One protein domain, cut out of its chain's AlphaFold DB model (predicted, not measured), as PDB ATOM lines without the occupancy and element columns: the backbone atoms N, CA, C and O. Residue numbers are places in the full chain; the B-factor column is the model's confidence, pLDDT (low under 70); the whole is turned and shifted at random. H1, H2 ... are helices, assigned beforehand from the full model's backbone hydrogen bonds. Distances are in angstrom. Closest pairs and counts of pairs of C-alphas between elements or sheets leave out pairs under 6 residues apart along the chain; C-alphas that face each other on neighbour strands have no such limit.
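Overview. This is residues 170 to 235 of the 328 residues of the protein "(mimic poison frog) hypothetical protein" of Ranitomeya imitator (mimic poison frog) (UniProt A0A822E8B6). Two long helices, H2 and H3, meet near their ends to make a wide L, and the short helix H1 sits as a small hook at the far end of H2. The two arms of the L are single helices with no third part between them. The printed part has 66 residues with three named helices in the order H1, H2, H3 and no named strand; its class is all helix. The whole is extended, with a radius of gyration of the C-alphas of 19.2 A, and flat, spanning 54 by 37 by 15 A.

Arrangement. H1, residues 170 to 173, is joined by a tight link of 2 residues to H2, residues 176 to 204. These two are close but not clearly touching; their closest C-alphas are those of Tyr 171 and Ile 179, 7.6 A apart. A short link of 7 residues leads from H2 to H3, residues 212 to 235. H2 and H3 are close but not clearly touching, with the closest C-alphas, those of Tyr 202 and Ser 213, 7.0 A apart. Their lines are about perpendicular, at 89 degrees. H1 and H3 are apart. In H2 and H3 every O i to N i+4 pair is within hydrogen-bond range; H1 is too short for such a pair, and its one O i to N i+3 pair is within range.

Along the chain. H1 has 4 residues and begins with C-alpha 170 at (-20.101, -33.371, -27.893). H2 has 29 residues and measures 42.3 A from first to last C-alpha, ending with C-alpha 204 at (17.418, -31.774, -47.169). H3 has 24 residues, measures 34.9 A and ends with C-alpha 235 at (0.273, -46.962, -69.616).

Size, cuts and confidence. The two C-alphas farthest apart, those of Phe 173 and Ala 233, are 55.3 A apart. Residues 172 to 178, 180 to 197 and 218 to 235 stand free. The printed part has no cut and no long link. The mean pLDDT of the printed part is 87.2, and residues 231 to 235 are under 70.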
ATOM      1  N   LEU A 170     -20.831 -34.297 -28.760       90.62
ATOM      2  CA  LEU A 170     -20.101 -33.371 -27.893       90.62
ATOM      3  C   LEU A 170     -20.644 -31.945 -27.970       90.62
ATOM      4  O   LEU A 170     -20.320 -31.135 -27.109       90.62
ATOM      5  N   TYR A 171     -21.494 -31.638 -28.956       88.88
ATOM      6  CA  TYR A 171     -22.013 -30.283 -29.133       88.88
ATOM      7  C   TYR A 171     -22.806 -29.816 -27.916       88.88
ATOM      8  O   TYR A 171     -22.769 -28.642 -27.616       88.88
ATOM      9  N   GLN A 172     -23.445 -30.719 -27.167       89.19
ATOM     10  CA  GLN A 172     -24.183 -30.367 -25.946       89.19
ATOM     11  C   GLN A 172     -23.304 -29.846 -24.791       89.19
ATOM     12  O   GLN A 172     -23.828 -29.383 -23.781       89.19
ATOM     13  N   PHE A 173     -21.982 -29.966 -24.914       88.19
ATOM     14  CA  PHE A 173     -21.015 -29.566 -23.892       88.19
ATOM     15  C   PHE A 173     -20.076 -28.457 -24.362       88.19
ATOM     16  O   PHE A 173     -19.185 -28.069 -23.613       88.19
ATOM     17  N   MET A 174     -20.231 -27.988 -25.599       87.75
ATOM     18  CA  MET A 174     -19.342 -27.012 -26.214       87.75
ATOM     19  C   MET A 174     -20.178 -25.938 -26.893       87.75
ATOM     20  O   MET A 174     -21.114 -26.241 -27.632       87.75
ATOM     21  N   SER A 175     -19.807 -24.681 -26.693       87.75
ATOM     22  CA  SER A 175     -20.383 -23.581 -27.455       87.75
ATOM     23  C   SER A 175     -20.087 -23.744 -28.952       87.75
ATOM     24  O   SER A 175     -19.100 -24.351 -29.380       87.75
ATOM     25  N   CYS A 176     -20.942 -23.150 -29.779       86.00
ATOM     26  CA  CYS A 176     -20.768 -23.049 -31.221       86.00
ATOM     27  C   CYS A 176     -19.396 -22.453 -31.568       86.00
ATOM     28  O   CYS A 176     -18.691 -22.987 -32.424       86.00
ATOM     29  N   LYS A 177     -18.978 -21.414 -30.832       85.31
ATOM     30  CA  LYS A 177     -17.668 -20.779 -30.994       85.31
ATOM     31  C   LYS A 177     -16.518 -21.758 -30.756       85.31
ATOM     32  O   LYS A 177     -15.626 -21.846 -31.592       85.31
ATOM     33  N   GLU A 178     -16.543 -22.523 -29.666       89.62
ATOM     34  CA  GLU A 178     -15.483 -23.498 -29.365       89.62
ATOM     35  C   GLU A 178     -15.375 -24.586 -30.438       89.62
ATOM     36  O   GLU A 178     -14.271 -25.005 -30.798       89.62
ATOM     37  N   ILE A 179     -16.508 -25.030 -30.987       89.44
ATOM     38  CA  ILE A 179     -16.533 -26.000 -32.088       89.44
ATOM     39  C   ILE A 179     -15.915 -25.393 -33.355       89.44
ATOM     40  O   ILE A 179     -15.130 -26.055 -34.039       89.44
ATOM     41  N   GLU A 180     -16.263 -24.153 -33.697       87.94
ATOM     42  CA  GLU A 180     -15.687 -23.457 -34.853       87.94
ATOM     43  C   GLU A 180     -14.176 -23.247 -34.695       87.94
ATOM     44  O   GLU A 180     -13.415 -23.642 -35.588       87.94
ATOM     45  N   ASP A 181     -13.743 -22.745 -33.537       90.12
ATOM     46  CA  ASP A 181     -12.338 -22.520 -33.193       90.12
ATOM     47  C   ASP A 181     -11.544 -23.843 -33.244       90.12
ATOM     48  O   ASP A 181     -10.429 -23.890 -33.770       90.12
ATOM     49  N   TYR A 182     -12.121 -24.958 -32.779       92.12
ATOM     50  CA  TYR A 182     -11.517 -26.290 -32.897       92.12
ATOM     51  C   TYR A 182     -11.219 -26.661 -34.359       92.12
ATOM     52  O   TYR A 182     -10.100 -27.072 -34.687       92.12
ATOM     53  N   PHE A 183     -12.184 -26.492 -35.268       91.62
ATOM     54  CA  PHE A 183     -11.988 -26.831 -36.682       91.62
ATOM     55  C   PHE A 183     -11.055 -25.866 -37.412       91.62
ATOM     56  O   PHE A 183     -10.323 -26.286 -38.319       91.62
ATOM     57  N   GLU A 184     -11.055 -24.592 -37.037       91.25
ATOM     58  CA  GLU A 184     -10.085 -23.623 -37.536       91.25
ATOM     59  C   GLU A 184      -8.662 -23.994 -37.102       91.25
ATOM     60  O   GLU A 184      -7.760 -24.078 -37.944       91.25
ATOM     61  N   ASN A 185      -8.475 -24.338 -35.828       92.88
ATOM     62  CA  ASN A 185      -7.196 -24.788 -35.288       92.88
ATOM     63  C   ASN A 185      -6.713 -26.082 -35.951       92.88
ATOM     64  O   ASN A 185      -5.549 -26.166 -36.344       92.88
ATOM     65  N   MET A 186      -7.601 -27.051 -36.179       91.94
ATOM     66  CA  MET A 186      -7.264 -28.285 -36.897       91.94
ATOM     67  C   MET A 186      -6.801 -28.015 -38.330       91.94
ATOM     68  O   MET A 186      -5.838 -28.611 -38.826       91.94
ATOM     69  N   HIS A 187      -7.462 -27.084 -39.015       89.50
ATOM     70  CA  HIS A 187      -7.044 -26.674 -40.346       89.50
ATOM     71  C   HIS A 187      -5.675 -25.990 -40.326       89.50
ATOM     72  O   HIS A 187      -4.799 -26.340 -41.128       89.50
ATOM     73  N   LYS A 188      -5.482 -25.051 -39.398       93.38
ATOM     74  CA  LYS A 188      -4.229 -24.320 -39.201       93.38
ATOM     75  C   LYS A 188      -3.080 -25.274 -38.895       93.38
ATOM     76  O   LYS A 188      -2.032 -25.181 -39.527       93.38
ATOM     77  N   GLU A 189      -3.293 -26.250 -38.020       95.19
ATOM     78  CA  GLU A 189      -2.318 -27.295 -37.722       95.19
ATOM     79  C   GLU A 189      -1.928 -28.068 -38.986       95.19
ATOM     80  O   GLU A 189      -0.741 -28.237 -39.272       95.19
ATOM     81  N   ARG A 190      -2.902 -28.503 -39.795       92.19
ATOM     82  CA  ARG A 190      -2.622 -29.229 -41.043       92.19
ATOM     83  C   ARG A 190      -1.789 -28.393 -42.016       92.19
ATOM     84  O   ARG A 190      -0.848 -28.923 -42.614       92.19
ATOM     85  N   MET A 191      -2.109 -27.105 -42.154       93.19
ATOM     86  CA  MET A 191      -1.350 -26.163 -42.983       93.19
ATOM     87  C   MET A 191       0.081 -25.994 -42.472       93.19
ATOM     88  O   MET A 191       1.031 -26.110 -43.249       93.19
ATOM     89  N   LEU A 192       0.253 -25.817 -41.161       97.06
ATOM     90  CA  LEU A 192       1.564 -25.700 -40.527       97.06
ATOM     91  C   LEU A 192       2.389 -26.979 -40.689       97.06
ATOM     92  O   LEU A 192       3.560 -26.909 -41.054       97.06
ATOM     93  N   ARG A 193       1.790 -28.163 -40.517       96.88
ATOM     94  CA  ARG A 193       2.468 -29.450 -40.748       96.88
ATOM     95  C   ARG A 193       2.894 -29.626 -42.203       96.88
ATOM     96  O   ARG A 193       3.982 -30.143 -42.458       96.88
ATOM     97  N   ALA A 194       2.061 -29.222 -43.161       95.25
ATOM     98  CA  ALA A 194       2.415 -29.260 -44.577       95.25
ATOM     99  C   ALA A 194       3.583 -28.314 -44.881       95.25
ATOM    100  O   ALA A 194       4.558 -28.743 -45.504       95.25
ATOM    101  N   LYS A 195       3.530 -27.083 -44.358       95.31
ATOM    102  CA  LYS A 195       4.610 -26.104 -44.508       95.31
ATOM    103  C   LYS A 195       5.903 -26.578 -43.853       95.31
ATOM    104  O   LYS A 195       6.973 -26.448 -44.432       95.31
ATOM    105  N   LEU A 196       5.825 -27.206 -42.687       96.75
ATOM    106  CA  LEU A 196       6.992 -27.753 -42.003       96.75
ATOM    107  C   LEU A 196       7.641 -28.884 -42.813       96.75
ATOM    108  O   LEU A 196       8.857 -28.881 -42.992       96.75
ATOM    109  N   ARG A 197       6.849 -29.803 -43.385       96.00
ATOM    110  CA  ARG A 197       7.367 -30.843 -44.295       96.00
ATOM    111  C   ARG A 197       8.003 -30.255 -45.556       96.00
ATOM    112  O   ARG A 197       9.006 -30.782 -46.033       96.00
ATOM    113  N   GLU A 198       7.419 -29.193 -46.104       92.94
ATOM    114  CA  GLU A 198       7.960 -28.441 -47.239       92.94
ATOM    115  C   GLU A 198       9.328 -27.833 -46.897       92.94
ATOM    116  O   GLU A 198      10.316 -28.126 -47.566       92.94
ATOM    117  N   LEU A 199       9.423 -27.094 -45.791       92.75
ATOM    118  CA  LEU A 199      10.670 -26.475 -45.335       92.75
ATOM    119  C   LEU A 199      11.749 -27.517 -44.997       92.75
ATOM    120  O   LEU A 199      12.920 -27.348 -45.335       92.75
ATOM    121  N   GLN A 200      11.371 -28.640 -44.384       94.19
ATOM    122  CA  GLN A 200      12.286 -29.758 -44.136       94.19
ATOM    123  C   GLN A 200      12.785 -30.420 -45.429       94.19
ATOM    124  O   GLN A 200      13.876 -30.995 -45.438       94.19
ATOM    125  N   ARG A 201      12.000 -30.392 -46.512       92.75
ATOM    126  CA  ARG A 201      12.434 -30.874 -47.831       92.75
ATOM    127  C   ARG A 201      13.472 -29.929 -48.426       92.75
ATOM    128  O   ARG A 201      14.504 -30.418 -48.872       92.75
ATOM    129  N   TYR A 202      13.242 -28.617 -48.366       91.94
ATOM    130  CA  TYR A 202      14.215 -27.617 -48.819       91.94
ATOM    131  C   TYR A 202      15.564 -27.790 -48.129       91.94
ATOM    132  O   TYR A 202      16.570 -27.970 -48.811       91.94
ATOM    133  N   ARG A 203      15.570 -27.899 -46.794       91.19
ATOM    134  CA  ARG A 203      16.808 -28.132 -46.033       91.19
ATOM    135  C   ARG A 203      17.544 -29.400 -46.470       91.19
ATOM    136  O   ARG A 203      18.753 -29.366 -46.654       91.19
ATOM    137  N   ARG A 204      16.825 -30.510 -46.683       93.00
ATOM    138  CA  ARG A 204      17.418 -31.774 -47.169       93.00
ATOM    139  C   ARG A 204      17.957 -31.684 -48.596       93.00
ATOM    140  O   ARG A 204      18.826 -32.464 -48.960       93.00
ATOM    141  N   SER A 205      17.442 -30.758 -49.396       89.62
ATOM    142  CA  SER A 205      17.917 -30.467 -50.751       89.62
ATOM    143  C   SER A 205      18.954 -29.336 -50.797       89.62
ATOM    144  O   SER A 205      19.286 -28.888 -51.887       89.62
ATOM    145  N   GLY A 206      19.471 -28.890 -49.646       91.69
ATOM    146  CA  GLY A 206      20.520 -27.868 -49.561       91.69
ATOM    147  C   GLY A 206      20.028 -26.424 -49.682       91.69
ATOM    148  O   GLY A 206      20.845 -25.514 -49.681       91.69
ATOM    149  N   ILE A 207      18.714 -26.201 -49.736       91.12
ATOM    150  CA  ILE A 207      18.118 -24.867 -49.846       91.12
ATOM    151  C   ILE A 207      17.947 -24.299 -48.446       91.12
ATOM    152  O   ILE A 207      17.154 -24.806 -47.641       91.12
ATOM    153  N   ASN A 208      18.712 -23.256 -48.154       88.06
ATOM    154  CA  ASN A 208      18.747 -22.605 -46.847       88.06
ATOM    155  C   ASN A 208      18.198 -21.167 -46.877       88.06
ATOM    156  O   ASN A 208      17.916 -20.622 -45.809       88.06
ATOM    157  N   LYS A 209      17.963 -20.594 -48.065       88.88
ATOM    158  CA  LYS A 209      17.314 -19.292 -48.255       88.88
ATOM    159  C   LYS A 209      15.930 -19.438 -48.863       88.88
ATOM    160  O   LYS A 209      15.657 -20.333 -49.658       88.88
ATOM    161  N   MET A 210      15.040 -18.524 -48.489       86.00
ATOM    162  CA  MET A 210      13.648 -18.587 -48.925       86.00
ATOM    163  C   MET A 210      13.486 -18.208 -50.408       86.00
ATOM    164  O   MET A 210      12.630 -18.764 -51.091       86.00
ATOM    165  N   GLU A 211      14.356 -17.335 -50.914       87.56
ATOM    166  CA  GLU A 211      14.404 -16.876 -52.312       87.56
ATOM    167  C   GLU A 211      14.679 -18.028 -53.295       87.56
ATOM    168  O   GLU A 211      14.014 -18.152 -54.319       87.56
ATOM    169  N   GLU A 212      15.571 -18.948 -52.924       86.06
ATOM    170  CA  GLU A 212      15.976 -20.108 -53.734       86.06
ATOM    171  C   GLU A 212      14.874 -21.186 -53.842       86.06
ATOM    172  O   GLU A 212      14.917 -22.074 -54.697       86.06
ATOM    173  N   SER A 213      13.851 -21.126 -52.980       85.75
ATOM    174  CA  SER A 213      12.787 -22.140 -52.937       85.75
ATOM    175  C   SER A 213      11.877 -22.128 -54.166       85.75
ATOM    176  O   SER A 213      11.386 -23.184 -54.573       85.75
ATOM    177  N   ALA A 214      11.665 -20.956 -54.774       87.44
ATOM    178  CA  ALA A 214      10.762 -20.798 -55.911       87.44
ATOM    179  C   ALA A 214      11.301 -21.521 -57.154       87.44
ATOM    180  O   ALA A 214      10.571 -22.262 -57.819       87.44
ATOM    181  N   GLU A 215      12.597 -21.365 -57.427       87.81
ATOM    182  CA  GLU A 215      13.279 -22.034 -58.537       87.81
ATOM    183  C   GLU A 215      13.308 -23.553 -58.339       87.81
ATOM    184  O   GLU A 215      13.031 -24.317 -59.271       87.81
ATOM    185  N   TYR A 216      13.559 -24.004 -57.108       87.94
ATOM    186  CA  TYR A 216      13.521 -25.422 -56.767       87.94
ATOM    187  C   TYR A 216      12.128 -26.035 -56.937       87.94
ATOM    188  O   TYR A 216      12.013 -27.122 -57.511       87.94
ATOM    189  N   GLU A 217      11.060 -25.372 -56.488       89.69
ATOM    190  CA  GLU A 217       9.695 -25.868 -56.695       89.69
ATOM    191  C   GLU A 217       9.329 -25.902 -58.181       89.69
ATOM    192  O   GLU A 217       8.754 -26.893 -58.640       89.69
ATOM    193  N   ALA A 218       9.729 -24.902 -58.972       87.75
ATOM    194  CA  ALA A 218       9.524 -24.912 -60.420       87.75
ATOM    195  C   ALA A 218      10.257 -26.086 -61.097       87.75
ATOM    196  O   ALA A 218       9.670 -26.818 -61.907       87.75
ATOM    197  N   ALA A 219      11.520 -26.323 -60.732       88.06
ATOM    198  CA  ALA A 219      12.312 -27.444 -61.233       88.06
ATOM    199  C   ALA A 219      11.721 -28.801 -60.811       88.06
ATOM    200  O   ALA A 219      11.606 -29.722 -61.630       88.06
ATOM    201  N   ARG A 220      11.282 -28.920 -59.553       86.81
ATOM    202  CA  ARG A 220      10.632 -30.114 -58.998       86.81
ATOM    203  C   ARG A 220       9.303 -30.400 -59.686       86.81
ATOM    204  O   ARG A 220       9.085 -31.528 -60.122       86.81
ATOM    205  N   HIS A 221       8.449 -29.395 -59.850       88.06
ATOM    206  CA  HIS A 221       7.169 -29.527 -60.540       88.06
ATOM    207  C   HIS A 221       7.364 -29.957 -62.002       88.06
ATOM    208  O   HIS A 221       6.681 -30.857 -62.492       88.06
ATOM    209  N   LYS A 222       8.366 -29.399 -62.695       88.44
ATOM    210  CA  LYS A 222       8.744 -29.824 -64.055       88.44
ATOM    211  C   LYS A 222       9.214 -31.283 -64.094       88.44
ATOM    212  O   LYS A 222       8.895 -31.996 -65.048       88.44
ATOM    213  N   ARG A 223       9.948 -31.748 -63.076       85.62
ATOM    214  CA  ARG A 223      10.403 -33.146 -62.949       85.62
ATOM    215  C   ARG A 223       9.247 -34.110 -62.677       85.62
ATOM    216  O   ARG A 223       9.174 -35.140 -63.345       85.62
ATOM    217  N   GLU A 224       8.343 -33.774 -61.761       86.88
ATOM    218  CA  GLU A 224       7.151 -34.582 -61.467       86.88
ATOM    219  C   GLU A 224       6.231 -34.671 -62.691       86.88
ATOM    220  O   GLU A 224       5.887 -35.773 -63.104       86.88
ATOM    221  N   LYS A 225       5.967 -33.553 -63.383       86.31
ATOM    222  CA  LYS A 225       5.170 -33.543 -64.623       86.31
ATOM    223  C   LYS A 225       5.779 -34.420 -65.726       86.31
ATOM    224  O   LYS A 225       5.067 -35.109 -66.449       86.31
ATOM    225  N   ARG A 226       7.113 -34.443 -65.855       84.56
ATOM    226  CA  ARG A 226       7.812 -35.354 -66.785       84.56
ATOM    227  C   ARG A 226       7.657 -36.821 -66.380       84.56
ATOM    228  O   ARG A 226       7.516 -37.672 -67.253       84.56
ATOM    229  N   LYS A 227       7.685 -37.119 -65.079       84.06
ATOM    230  CA  LYS A 227       7.502 -38.474 -64.543       84.06
ATOM    231  C   LYS A 227       6.060 -38.960 -64.725       84.06
ATOM    232  O   LYS A 227       5.859 -40.091 -65.152       84.06
ATOM    233  N   GLU A 228       5.081 -38.094 -64.497       78.56
ATOM    234  CA  GLU A 228       3.655 -38.356 -64.720       78.56
ATOM    235  C   GLU A 228       3.344 -38.580 -66.210       78.56
ATOM    236  O   GLU A 228       2.685 -39.555 -66.573       78.56
ATOM    237  N   ASN A 229       3.933 -37.769 -67.096       75.62
ATOM    238  CA  ASN A 229       3.854 -37.968 -68.548       75.62
ATOM    239  C   ASN A 229       4.532 -39.272 -69.008       75.62
ATOM    240  O   ASN A 229       4.074 -39.914 -69.951       75.62
ATOM    241  N   LYS A 230       5.617 -39.696 -68.349       76.44
ATOM    242  CA  LYS A 230       6.284 -40.975 -68.641       76.44
ATOM    243  C   LYS A 230       5.460 -42.170 -68.153       76.44
ATOM    244  O   LYS A 230       5.380 -43.166 -68.863       76.44
ATOM    245  N   ASN A 231       4.808 -42.057 -66.996       67.94
ATOM    246  CA  ASN A 231       3.900 -43.085 -66.483       67.94
ATOM    247  C   ASN A 231       2.640 -43.219 -67.350       67.94
ATOM    248  O   ASN A 231       2.236 -44.332 -67.663       67.94
ATOM    249  N   THR A 232       2.058 -42.111 -67.811       64.88
ATOM    250  CA  THR A 232       0.909 -42.136 -68.737       64.88
ATOM    251  C   THR A 232       1.289 -42.639 -70.133       64.88
ATOM    252  O   THR A 232       0.510 -43.367 -70.745       64.88
ATOM    253  N   ALA A 233       2.496 -42.338 -70.628       60.22
ATOM    254  CA  ALA A 233       3.020 -42.921 -71.868       60.22
ATOM    255  C   ALA A 233       3.341 -44.423 -71.736       60.22
ATOM    256  O   ALA A 233       3.096 -45.183 -72.672       60.22
ATOM    257  N   GLY A 234       3.829 -44.869 -70.573       54.62
ATOM    258  CA  GLY A 234       4.004 -46.289 -70.247       54.62
ATOM    259  C   GLY A 234       2.673 -47.042 -70.185       54.62
ATOM    260  O   GLY A 234       2.574 -48.144 -70.710       54.62
ATOM    261  N   ASN A 235       1.625 -46.401 -69.660       51.81
ATOM    262  CA  ASN A 235       0.273 -46.962 -69.616       51.81
ATOM    263  C   ASN A 235      -0.446 -46.939 -70.982       51.81
ATOM    264  O   ASN A 235      -1.388 -47.696 -71.185       51.81
TER     265      ASN A 235